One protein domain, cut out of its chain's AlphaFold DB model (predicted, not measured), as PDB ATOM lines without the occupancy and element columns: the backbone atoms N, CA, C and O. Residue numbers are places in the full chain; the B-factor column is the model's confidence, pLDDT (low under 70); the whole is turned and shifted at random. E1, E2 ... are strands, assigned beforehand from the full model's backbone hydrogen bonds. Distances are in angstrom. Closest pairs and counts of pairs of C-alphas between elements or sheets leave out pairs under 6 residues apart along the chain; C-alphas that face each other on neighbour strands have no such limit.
ATOM      1  N   THR A  85      21.717  36.826   0.387       97.85
ATOM      2  CA  THR A  85      22.783  35.878   0.734       97.85
ATOM      3  C   THR A  85      22.310  34.943   1.830       97.85
ATOM      4  O   THR A  85      21.875  35.384   2.894       97.85
ATOM      5  N   LEU A  86      22.397  33.639   1.579       97.94
ATOM      6  CA  LEU A  86      22.029  32.618   2.551       97.94
ATOM      7  C   LEU A  86      22.966  32.670   3.769       97.94
ATOM      8  O   LEU A  86      24.185  32.780   3.600       97.94
ATOM      9  N   PRO A  87      22.452  32.531   5.005       96.21
ATOM     10  CA  PRO A  87      23.268  32.502   6.222       96.21
ATOM     11  C   PRO A  87      23.971  31.152   6.457       96.21
ATOM     12  O   PRO A  87      24.693  31.001   7.436       96.21
ATOM     13  N   PHE A  88      23.784  30.183   5.561       95.92
ATOM     14  CA  PHE A  88      24.379  28.849   5.598       95.92
ATOM     15  C   PHE A  88      24.885  28.460   4.204       95.92
ATOM     16  O   PHE A  88      24.565  29.127   3.219       95.92
ATOM     17  N   GLN A  89      25.678  27.393   4.124       96.24
ATOM     18  CA  GLN A  89      26.102  26.801   2.857       96.24
ATOM     19  C   GLN A  89      24.992  25.872   2.329       96.24
ATOM     20  O   GLN A  89      24.688  24.888   3.007       96.24
ATOM     21  N   PRO A  90      24.367  26.151   1.168       94.15
ATOM     22  CA  PRO A  90      23.332  25.278   0.616       94.15
ATOM     23  C   PRO A  90      23.896  23.920   0.149       94.15
ATOM     24  O   PRO A  90      25.108  23.797  -0.073       94.15
ATOM     25  N   PRO A  91      23.032  22.894  -0.009       90.76
ATOM     26  CA  PRO A  91      23.437  21.570  -0.480       90.76
ATOM     27  C   PRO A  91      24.154  21.602  -1.837       90.76
ATOM     28  O   PRO A  91      23.859  22.440  -2.684       90.76
ATOM     29  N   GLY A  92      25.063  20.645  -2.057       90.00
ATOM     30  CA  GLY A  92      25.761  20.480  -3.339       90.00
ATOM     31  C   GLY A  92      26.773  21.581  -3.667       90.00
ATOM     32  O   GLY A  92      27.069  21.778  -4.837       90.00
ATOM     33  N   GLU A  93      27.266  22.310  -2.659       87.54
ATOM     34  CA  GLU A  93      28.222  23.422  -2.827       87.54
ATOM     35  C   GLU A  93      27.706  24.562  -3.721       87.54
ATOM     36  O   GLU A  93      28.480  25.341  -4.276       87.54
ATOM     37  N   ALA A  94      26.380  24.705  -3.829       91.90
ATOM     38  CA  ALA A  94      25.781  25.803  -4.571       91.90
ATOM     39  C   ALA A  94      26.186  27.177  -3.978       91.90
ATOM     40  O   ALA A  94      26.482  27.286  -2.779       91.90
ATOM     41  N   PRO A  95      26.196  28.253  -4.786       95.89
ATOM     42  CA  PRO A  95      26.480  29.594  -4.293       95.89
ATOM     43  C   PRO A  95      25.525  30.023  -3.174       95.89
ATOM     44  O   PRO A  95      24.338  29.705  -3.178       95.89
ATOM     45  N   ARG A  96      26.043  30.795  -2.214       97.77
ATOM     46  CA  ARG A  96      25.223  31.400  -1.152       97.77
ATOM     47  C   ARG A  96      24.451  32.632  -1.623       97.77
ATOM     48  O   ARG A  96      23.490  33.015  -0.961       97.77
ATOM     49  N   GLU A  97      24.900  33.286  -2.692       97.93
ATOM     50  CA  GLU A  97      24.176  34.401  -3.304       97.93
ATOM     51  C   GLU A  97      22.977  33.850  -4.077       97.93
ATOM     52  O   GLU A  97      23.117  32.928  -4.878       97.93
ATOM     53  N   ILE A  98      21.794  34.390  -3.792       98.07
ATOM     54  CA  ILE A  98      20.546  33.998  -4.435       98.07
ATOM     55  C   ILE A  98      20.241  34.981  -5.552       98.07
ATOM     56  O   ILE A  98      20.062  36.178  -5.317       98.07
ATOM     57  N   GLU A  99      20.127  34.446  -6.761       97.26
ATOM     58  CA  GLU A  99      19.574  35.164  -7.897       97.26
ATOM     59  C   GLU A  99      18.056  35.341  -7.724       97.26
ATOM     60  O   GLU A  99      17.346  34.455  -7.235       97.26
ATOM     61  N   LEU A 100      17.530  36.504  -8.116       98.36
ATOM     62  CA  LEU A 100      16.116  36.850  -7.954       98.36
ATOM     63  C   LEU A 100      15.274  36.232  -9.083       98.36
ATOM     64  O   LEU A 100      14.646  36.928  -9.883       98.36
ATOM     65  N   ILE A 101      15.263  34.901  -9.152       98.50
ATOM     66  CA  ILE A 101      14.506  34.138 -10.146       98.50
ATOM     67  C   ILE A 101      13.022  34.114  -9.769       98.50
ATOM     68  O   ILE A 101      12.654  33.799  -8.636       98.50
ATOM     69  N   ASN A 102      12.169  34.448 -10.741       98.32
ATOM     70  CA  ASN A 102      10.718  34.589 -10.616       98.32
ATOM     71  C   ASN A 102      10.311  35.376  -9.364       98.32
ATOM     72  O   ASN A 102       9.354  35.010  -8.679       98.32
ATOM     73  N   ALA A 103      11.077  36.419  -9.041       98.43
ATOM     74  CA  ALA A 103      10.927  37.112  -7.781       98.43
ATOM     75  C   ALA A 103       9.611  37.903  -7.715       98.43
ATOM     76  O   ALA A 103       9.177  38.541  -8.680       98.43
ATOM     77  N   SER A 104       8.971  37.861  -6.552       97.27
ATOM     78  CA  SER A 104       7.730  38.576  -6.263       97.27
ATOM     79  C   SER A 104       7.679  38.990  -4.799       97.27
ATOM     80  O   SER A 104       8.350  38.404  -3.954       97.27
ATOM     81  N   TYR A 105       6.883  40.009  -4.488       97.19
ATOM     82  CA  TYR A 105       6.634  40.412  -3.111       97.19
ATOM     83  C   TYR A 105       5.260  39.896  -2.665       97.19
ATOM     84  O   TYR A 105       4.253  40.149  -3.322       97.19
ATOM     85  N   ASP A 106       5.225  39.119  -1.582       95.16
ATOM     86  CA  ASP A 106       4.004  38.639  -0.931       95.16
ATOM     87  C   ASP A 106       3.537  39.714   0.058       95.16
ATOM     88  O   ASP A 106       3.976  39.736   1.207       95.16
ATOM     89  N   ASP A 107       2.646  40.607  -0.385       89.13
ATOM     90  CA  ASP A 107       2.118  41.709   0.436       89.13
ATOM     91  C   ASP A 107       1.449  41.225   1.729       89.13
ATOM     92  O   ASP A 107       1.435  41.940   2.726       89.13
ATOM     93  N   ARG A 108       0.893  40.004   1.739       89.87
ATOM     94  CA  ARG A 108       0.212  39.458   2.923       89.87
ATOM     95  C   ARG A 108       1.198  38.998   3.987       89.87
ATOM     96  O   ARG A 108       0.869  39.029   5.169       89.87
ATOM     97  N   ARG A 109       2.370  38.511   3.573       90.36
ATOM     98  CA  ARG A 109       3.435  38.056   4.482       90.36
ATOM     99  C   ARG A 109       4.552  39.080   4.667       90.36
ATOM    100  O   ARG A 109       5.399  38.863   5.527       90.36
ATOM    101  N   HIS A 110       4.540  40.166   3.895       91.82
ATOM    102  CA  HIS A 110       5.622  41.147   3.796       91.82
ATOM    103  C   HIS A 110       6.973  40.474   3.502       91.82
ATOM    104  O   HIS A 110       7.985  40.713   4.166       91.82
ATOM    105  N   GLU A 111       6.964  39.569   2.520       96.53
ATOM    106  CA  GLU A 111       8.126  38.763   2.151       96.53
ATOM    107  C   GLU A 111       8.472  38.923   0.673       96.53
ATOM    108  O   GLU A 111       7.622  38.742  -0.196       96.53
ATOM    109  N   LEU A 112       9.748  39.171   0.374       98.37
ATOM    110  CA  LEU A 112      10.289  38.933  -0.961       98.37
ATOM    111  C   LEU A 112      10.459  37.422  -1.140       98.37
ATOM    112  O   LEU A 112      11.110  36.760  -0.331       98.37
ATOM    113  N   VAL A 113       9.871  36.877  -2.195       98.58
ATOM    114  CA  VAL A 113       9.902  35.457  -2.535       98.58
ATOM    115  C   VAL A 113      10.687  35.289  -3.828       98.58
ATOM    116  O   VAL A 113      10.423  35.994  -4.797       98.58
ATOM    117  N   THR A 114      11.627  34.346  -3.865       98.74
ATOM    118  CA  THR A 114      12.211  33.848  -5.119       98.74
ATOM    119  C   THR A 114      11.760  32.415  -5.347       98.74
ATOM    120  O   THR A 114      11.546  31.659  -4.393       98.74
ATOM    121  N   LEU A 115      11.592  32.046  -6.611       98.62
ATOM    122  CA  LEU A 115      11.228  30.699  -7.017       98.62
ATOM    123  C   LEU A 115      12.042  30.310  -8.245       98.62
ATOM    124  O   LEU A 115      11.659  30.616  -9.371       98.62
ATOM    125  N   ASP A 116      13.134  29.595  -8.031       98.00
ATOM    126  CA  ASP A 116      13.876  28.960  -9.109       98.00
ATOM    127  C   ASP A 116      13.224  27.618  -9.436       98.00
ATOM    128  O   ASP A 116      13.282  26.685  -8.633       98.00
ATOM    129  N   LYS A 117      12.537  27.527 -10.578       98.35
ATOM    130  CA  LYS A 117      11.888  26.280 -10.990       98.35
ATOM    131  C   LYS A 117      12.909  25.371 -11.668       98.35
ATOM    132  O   LYS A 117      13.571  25.795 -12.607       98.35
ATOM    133  N   GLY A 118      12.930  24.090 -11.299       96.89
ATOM    134  CA  GLY A 118      13.699  23.069 -12.023       96.89
ATOM    135  C   GLY A 118      13.111  22.733 -13.402       96.89
ATOM    136  O   GLY A 118      13.824  22.272 -14.289       96.89
ATOM    137  N   ARG A 119      11.807  22.977 -13.601       96.51
ATOM    138  CA  ARG A 119      11.125  22.917 -14.903       96.51
ATOM    139  C   ARG A 119       9.832  23.730 -14.909       96.51
ATOM    140  O   ARG A 119       9.331  24.118 -13.858       96.51
ATOM    141  N   GLY A 120       9.232  23.906 -16.088       96.44
ATOM    142  CA  GLY A 120       8.036  24.740 -16.277       96.44
ATOM    143  C   GLY A 120       6.835  24.414 -15.380       96.44
ATOM    144  O   GLY A 120       6.113  25.330 -15.005       96.44
ATOM    145  N   ALA A 121       6.653  23.150 -14.984       96.70
ATOM    146  CA  ALA A 121       5.572  22.738 -14.084       96.70
ATOM    147  C   ALA A 121       5.731  23.257 -12.639       96.70
ATOM    148  O   ALA A 121       4.744  23.311 -11.912       96.70
ATOM    149  N   GLY A 122       6.939  23.661 -12.223       97.44
ATOM    150  CA  GLY A 122       7.187  24.189 -10.877       97.44
ATOM    151  C   GLY A 122       7.008  23.164  -9.753       97.44
ATOM    152  O   GLY A 122       6.673  23.546  -8.639       97.44
ATOM    153  N   ASP A 123       7.225  21.885 -10.049       97.77
ATOM    154  CA  ASP A 123       7.126  20.729  -9.144       97.77
ATOM    155  C   ASP A 123       8.493  20.283  -8.578       97.77
ATOM    156  O   ASP A 123       8.631  19.245  -7.939       97.77
ATOM    157  N   CYS A 124       9.533  21.059  -8.862       97.98
ATOM    158  CA  CYS A 124      10.881  20.950  -8.318       97.98
ATOM    159  C   CYS A 124      11.574  22.306  -8.424       97.98
ATOM    160  O   CYS A 124      11.182  23.152  -9.239       97.98
ATOM    161  N   GLY A 125      12.630  22.499  -7.637       97.42
ATOM    162  CA  GLY A 125      13.410  23.728  -7.617       97.42
ATOM    163  C   GLY A 125      13.749  24.211  -6.212       97.42
ATOM    164  O   GLY A 125      13.808  23.423  -5.265       97.42
ATOM    165  N   ILE A 126      13.971  25.518  -6.086       98.02
ATOM    166  CA  ILE A 126      14.290  26.201  -4.829       98.02
ATOM    167  C   ILE A 126      13.326  27.376  -4.641       98.02
ATOM    168  O   ILE A 126      13.140  28.192  -5.540       98.02
ATOM    169  N   GLN A 127      12.728  27.481  -3.454       98.52
ATOM    170  CA  GLN A 127      12.002  28.673  -3.021       98.52
ATOM    171  C   GLN A 127      12.720  29.289  -1.829       98.52
ATOM    172  O   GLN A 127      12.997  28.612  -0.834       98.52
ATOM    173  N   THR A 128      12.952  30.594  -1.894       98.62
ATOM    174  CA  THR A 128      13.426  31.356  -0.740       98.62
ATOM    175  C   THR A 128      12.444  32.464  -0.400       98.62
ATOM    176  O   THR A 128      11.791  33.020  -1.281       98.62
ATOM    177  N   ARG A 129      12.301  32.755   0.891       98.54
ATOM    178  CA  ARG A 129      11.456  33.831   1.415       98.54
ATOM    179  C   ARG A 129      12.289  34.702   2.334       98.54
ATOM    180  O   ARG A 129      13.061  34.181   3.144       98.54
ATOM    181  N   TRP A 130      12.134  36.011   2.200       98.51
ATOM    182  CA  TRP A 130      12.945  37.001   2.891       98.51
ATOM    183  C   TRP A 130      12.065  38.087   3.475       98.51
ATOM    184  O   TRP A 130      11.287  38.707   2.755       98.51
ATOM    185  N   ARG A 131      12.227  38.360   4.767       96.69
ATOM    186  CA  ARG A 131      11.519  39.443   5.452       96.69
ATOM    187  C   ARG A 131      12.362  40.698   5.447       96.69
ATOM    188  O   ARG A 131      13.571  40.626   5.663       96.69
ATOM    189  N   PHE A 132      11.716  41.832   5.221       94.75
ATOM    190  CA  PHE A 132      12.362  43.126   5.356       94.75
ATOM    191  C   PHE A 132      12.336  43.572   6.823       94.75
ATOM    192  O   PHE A 132      11.272  43.608   7.434       94.75
ATOM    193  N   ASP A 133      13.496  43.902   7.391       90.36
ATOM    194  CA  ASP A 133      13.632  44.345   8.792       90.36
ATOM    195  C   ASP A 133      13.642  45.880   8.956       90.36
ATOM    196  O   ASP A 133      13.935  46.395  10.032       90.36
ATOM    197  N   GLY A 134      13.340  46.618   7.883       90.52
ATOM    198  CA  GLY A 134      13.443  48.080   7.812       90.52
ATOM    199  C   GLY A 134      14.748  48.574   7.175       90.52
ATOM    200  O   GLY A 134      14.813  49.714   6.699       90.52
ATOM    201  N   GLN A 135      15.773  47.718   7.105       92.05
ATOM    202  CA  GLN A 135      17.071  48.035   6.503       92.05
ATOM    203  C   GLN A 135      17.450  47.067   5.383       92.05
ATOM    204  O   GLN A 135      17.952  47.495   4.345       92.05
ATOM    205  N   ARG A 136      17.216  45.767   5.570       94.62
ATOM    206  CA  ARG A 136      17.606  44.717   4.624       94.62
ATOM    207  C   ARG A 136      16.639  43.540   4.639       94.62
ATOM    208  O   ARG A 136      15.784  43.404   5.509       94.62
ATOM    209  N   PHE A 137      16.819  42.663   3.660       97.35
ATOM    210  CA  PHE A 137      16.125  41.387   3.580       97.35
ATOM    211  C   PHE A 137      16.894  40.303   4.338       97.35
ATOM    212  O   PHE A 137      18.056  40.031   4.038       97.35
ATOM    213  N   SER A 138      16.230  39.665   5.297       96.89
ATOM    214  CA  SER A 138      16.751  38.536   6.071       96.89
ATOM    215  C   SER A 138      15.979  37.261   5.724       96.89
ATOM    216  O   SER A 138      14.753  37.286   5.613       96.89
ATOM    217  N   LEU A 139      16.684  36.139   5.546       98.17
ATOM    218  CA  LEU A 139      16.074  34.862   5.159       98.17
ATOM    219  C   LEU A 139      15.075  34.390   6.230       98.17
ATOM    220  O   LEU A 139      15.459  34.170   7.381       98.17
ATOM    221  N   SER A 140      13.815  34.184   5.845       97.68
ATOM    222  CA  SER A 140      12.777  33.591   6.698       97.68
ATOM    223  C   SER A 140      12.550  32.113   6.394       97.68
ATOM    224  O   SER A 140      12.310  31.337   7.319       97.68
ATOM    225  N   ARG A 141      12.681  31.688   5.129       98.08
ATOM    226  CA  ARG A 141      12.548  30.281   4.720       98.08
ATOM    227  C   ARG A 141      13.418  29.966   3.507       98.08
ATOM    228  O   ARG A 141      13.409  30.713   2.536       98.08
ATOM    229  N   TYR A 142      14.084  28.817   3.537       98.32
ATOM    230  CA  TYR A 142      14.659  28.161   2.362       98.32
ATOM    231  C   TYR A 142      14.037  26.776   2.228       98.32
ATOM    232  O   TYR A 142      14.121  25.964   3.156       98.32
ATOM    233  N   ALA A 143      13.445  26.491   1.074       98.15
ATOM    234  CA  ALA A 143      12.911  25.181   0.744       98.15
ATOM    235  C   ALA A 143      13.382  24.725  -0.628       98.15
ATOM    236  O   ALA A 143      13.567  25.535  -1.535       98.15
ATOM    237  N   GLN A 144      13.571  23.419  -0.771       97.51
ATOM    238  CA  GLN A 144      14.135  22.832  -1.975       97.51
ATOM    239  C   GLN A 144      13.517  21.467  -2.245       97.51
ATOM    240  O   GLN A 144      13.441  20.621  -1.357       97.51
ATOM    241  N   GLN A 145      13.149  21.252  -3.503       97.34
ATOM    242  CA  GLN A 145      12.673  19.984  -4.032       97.34
ATOM    243  C   GLN A 145      13.578  19.584  -5.203       97.34
ATOM    244  O   GLN A 145      13.400  20.083  -6.314       97.34
ATOM    245  N   PRO A 146      14.588  18.726  -4.978       94.75
ATOM    246  CA  PRO A 146      15.581  18.399  -6.005       94.75
ATOM    247  C   PRO A 146      15.034  17.488  -7.114       94.75
ATOM    248  O   PRO A 146      15.566  17.486  -8.219       94.75
ATOM    249  N   THR A 147      13.983  16.711  -6.835       96.53
ATOM    250  CA  THR A 147      13.382  15.773  -7.790       96.53
ATOM    251  C   THR A 147      11.980  16.229  -8.159       96.53
ATOM    252  O   THR A 147      11.150  16.434  -7.278       96.53
ATOM    253  N   CYS A 148      11.730  16.358  -9.459       97.79
ATOM    254  CA  CYS A 148      10.438  16.742 -10.022       97.79
ATOM    255  C   CYS A 148       9.443  15.581  -9.916       97.79
ATOM    256  O   CYS A 148       9.725  14.485 -10.404       97.79
ATOM    257  N   ASP A 149       8.303  15.819  -9.268       96.62
ATOM    258  CA  ASP A 149       7.330  14.790  -8.888       96.62
ATOM    259  C   ASP A 149       5.924  14.970  -9.499       96.62
ATOM    260  O   ASP A 149       5.035  14.162  -9.237       96.62
ATOM    261  N   ASN A 150       5.717  15.986 -10.346       95.80
ATOM    262  CA  ASN A 150       4.426  16.392 -10.924       95.80
ATOM    263  C   ASN A 150       3.341  16.730  -9.884       95.80
ATOM    264  O   ASN A 150       2.159  16.763 -10.234       95.80
ATOM    265  N   TRP A 151       3.698  16.961  -8.619       95.94
ATOM    266  CA  TRP A 151       2.716  16.982  -7.541       95.94
ATOM    267  C   TRP A 151       2.891  18.138  -6.565       95.94
ATOM    268  O   TRP A 151       1.946  18.905  -6.361       95.94
ATOM    269  N   GLN A 152       4.059  18.271  -5.939       94.76
ATOM    270  CA  GLN A 152       4.231  19.216  -4.845       94.76
ATOM    271  C   GLN A 152       4.614  20.601  -5.353       94.76
ATOM    272  O   GLN A 152       5.607  20.781  -6.056       94.76
ATOM    273  N   GLY A 153       3.852  21.609  -4.930       95.43
ATOM    274  CA  GLY A 153       4.217  23.005  -5.135       95.43
ATOM    275  C   GLY A 153       5.235  23.518  -4.100       95.43
ATOM    276  O   GLY A 153       5.409  22.906  -3.044       95.43
ATOM    277  N   PRO A 154       5.835  24.698  -4.337       96.85
ATOM    278  CA  PRO A 154       6.908  25.275  -3.511       96.85
ATOM    279  C   PRO A 154       6.641  25.402  -2.002       96.85
ATOM    280  O   PRO A 154       7.554  25.323  -1.171       96.85
ATOM    281  N   ASP A 155       5.379  25.602  -1.627       95.14
ATOM    282  CA  ASP A 155       4.982  25.733  -0.225       95.14
ATOM    283  C   ASP A 155       4.944  24.374   0.505       95.14
ATOM    284  O   ASP A 155       5.040  24.344   1.729       95.14
ATOM    285  N   ALA A 156       4.875  23.254  -0.229       96.76
ATOM    286  CA  ALA A 156       4.910  21.892   0.312       96.76
ATOM    287  C   ALA A 156       6.321  21.273   0.335       96.76
ATOM    288  O   ALA A 156       6.527  20.248   0.979       96.76
ATOM    289  N   TRP A 157       7.295  21.899  -0.332       97.92
ATOM    290  CA  TRP A 157       8.653  21.366  -0.436       97.92
ATOM    291  C   TRP A 157       9.384  21.280   0.917       97.92
ATOM    292  O   TRP A 157       9.159  22.120   1.804       97.92
ATOM    293  N   PRO A 158      10.332  20.330   1.062       96.63
ATOM    294  CA  PRO A 158      11.203  20.226   2.227       96.63
ATOM    295  C   PRO A 158      11.885  21.555   2.568       96.63
ATOM    296  O   PRO A 158      12.549  22.177   1.738       96.63
ATOM    297  N   THR A 159      11.722  21.994   3.814       97.33
ATOM    298  CA  THR A 159      12.335  23.225   4.328       97.33
ATOM    299  C   THR A 159      13.682  22.896   4.958       97.33
ATOM    300  O   THR A 159      13.734  22.156   5.936       97.33
ATOM    301  N   LEU A 160      14.763  23.449   4.406       96.01
ATOM    302  CA  LEU A 160      16.126  23.240   4.916       96.01
ATOM    303  C   LEU A 160      16.564  24.349   5.879       96.01
ATOM    304  O   LEU A 160      17.465  24.144   6.686       96.01
ATOM    305  N   TRP A 161      15.917  25.514   5.812       97.11
ATOM    306  CA  TRP A 161      16.121  26.612   6.753       97.11
ATOM    307  C   TRP A 161      14.802  27.310   7.056       97.11
ATOM    308  O   TRP A 161      14.027  27.602   6.142       97.11
ATOM    309  N   ILE A 162      14.579  27.643   8.325       96.34
ATOM    310  CA  ILE A 162      13.483  28.509   8.756       96.34
ATOM    311  C   ILE A 162      13.942  29.391   9.915       96.34
ATOM    312  O   ILE A 162      14.543  28.904  10.872       96.34
ATOM    313  N   THR A 163      13.639  30.682   9.833       92.56
ATOM    314  CA  THR A 163      13.863  31.641  10.920       92.56
ATOM    315  C   THR A 163      12.515  31.923  11.577       92.56
ATOM    316  O   THR A 163      11.557  32.280  10.886       92.56
ATOM    317  N   ARG A 164      12.427  31.696  12.891       76.25
ATOM    318  CA  ARG A 164      11.225  31.988  13.684       76.25
ATOM    319  C   ARG A 164      11.178  33.457  14.061       76.25
ATOM    320  O   ARG A 164      12.234  33.966  14.488       76.25
TER     321      ARG A 164
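Overview. This is residues 85 to 164 of the 164 residues of an uncharacterized protein of Klebsiella pneumoniae subsp. pneumoniae (strain HS11286) (UniProt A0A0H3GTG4). What is the shape? With little regular structure, the domain is one twisted sheet of five strands, with the unnamed residues 85 to 103 looping over one face. What builds it? The 80 printed residues, all strand in class with 31 in named elements and no named helix, give E1 to E5, a meander, each strand the antiparallel neighbour of the one before. How large is it? It is compact, with a radius of gyration of the C-alphas of 12.3 A, and spans 38 by 30 by 22 A.

Arrangement. How does the sheet start? E1, residues 104 to 106, and E2, residues 111 to 117, form a hairpin at 133 degrees; N 104 and O 113 are 2.9 A apart, within hydrogen-bond range. What follows? E3, residues 125 to 132, stands antiparallel to E2 at 168 degrees, with N 112 and O 130 at 2.9 A. E4, residues 137 to 145, is antiparallel to E3 at 164 degrees, N 127 and O 143 at 2.9 A; E5, residues 159 to 162, to E4 at 165 degrees, N 142 and O 161 at 2.9 A.

Along the chain. Where do the strands begin and end? C-alpha 104 is at (7.730, 38.576, -6.263) and C-alpha 162 at (13.483, 28.509, 8.756). Which are long? E2 measures 18.5 A, E3 23.4 A and E4 23.0 A; E4 bends by 59 degrees at residue 140.

Size, cuts and confidence. Which link is long? That from E4 to E5, 13 residues. Is anything cut or uncertain? The printed part has no cut, and no printed residue is under 70 in pLDDT.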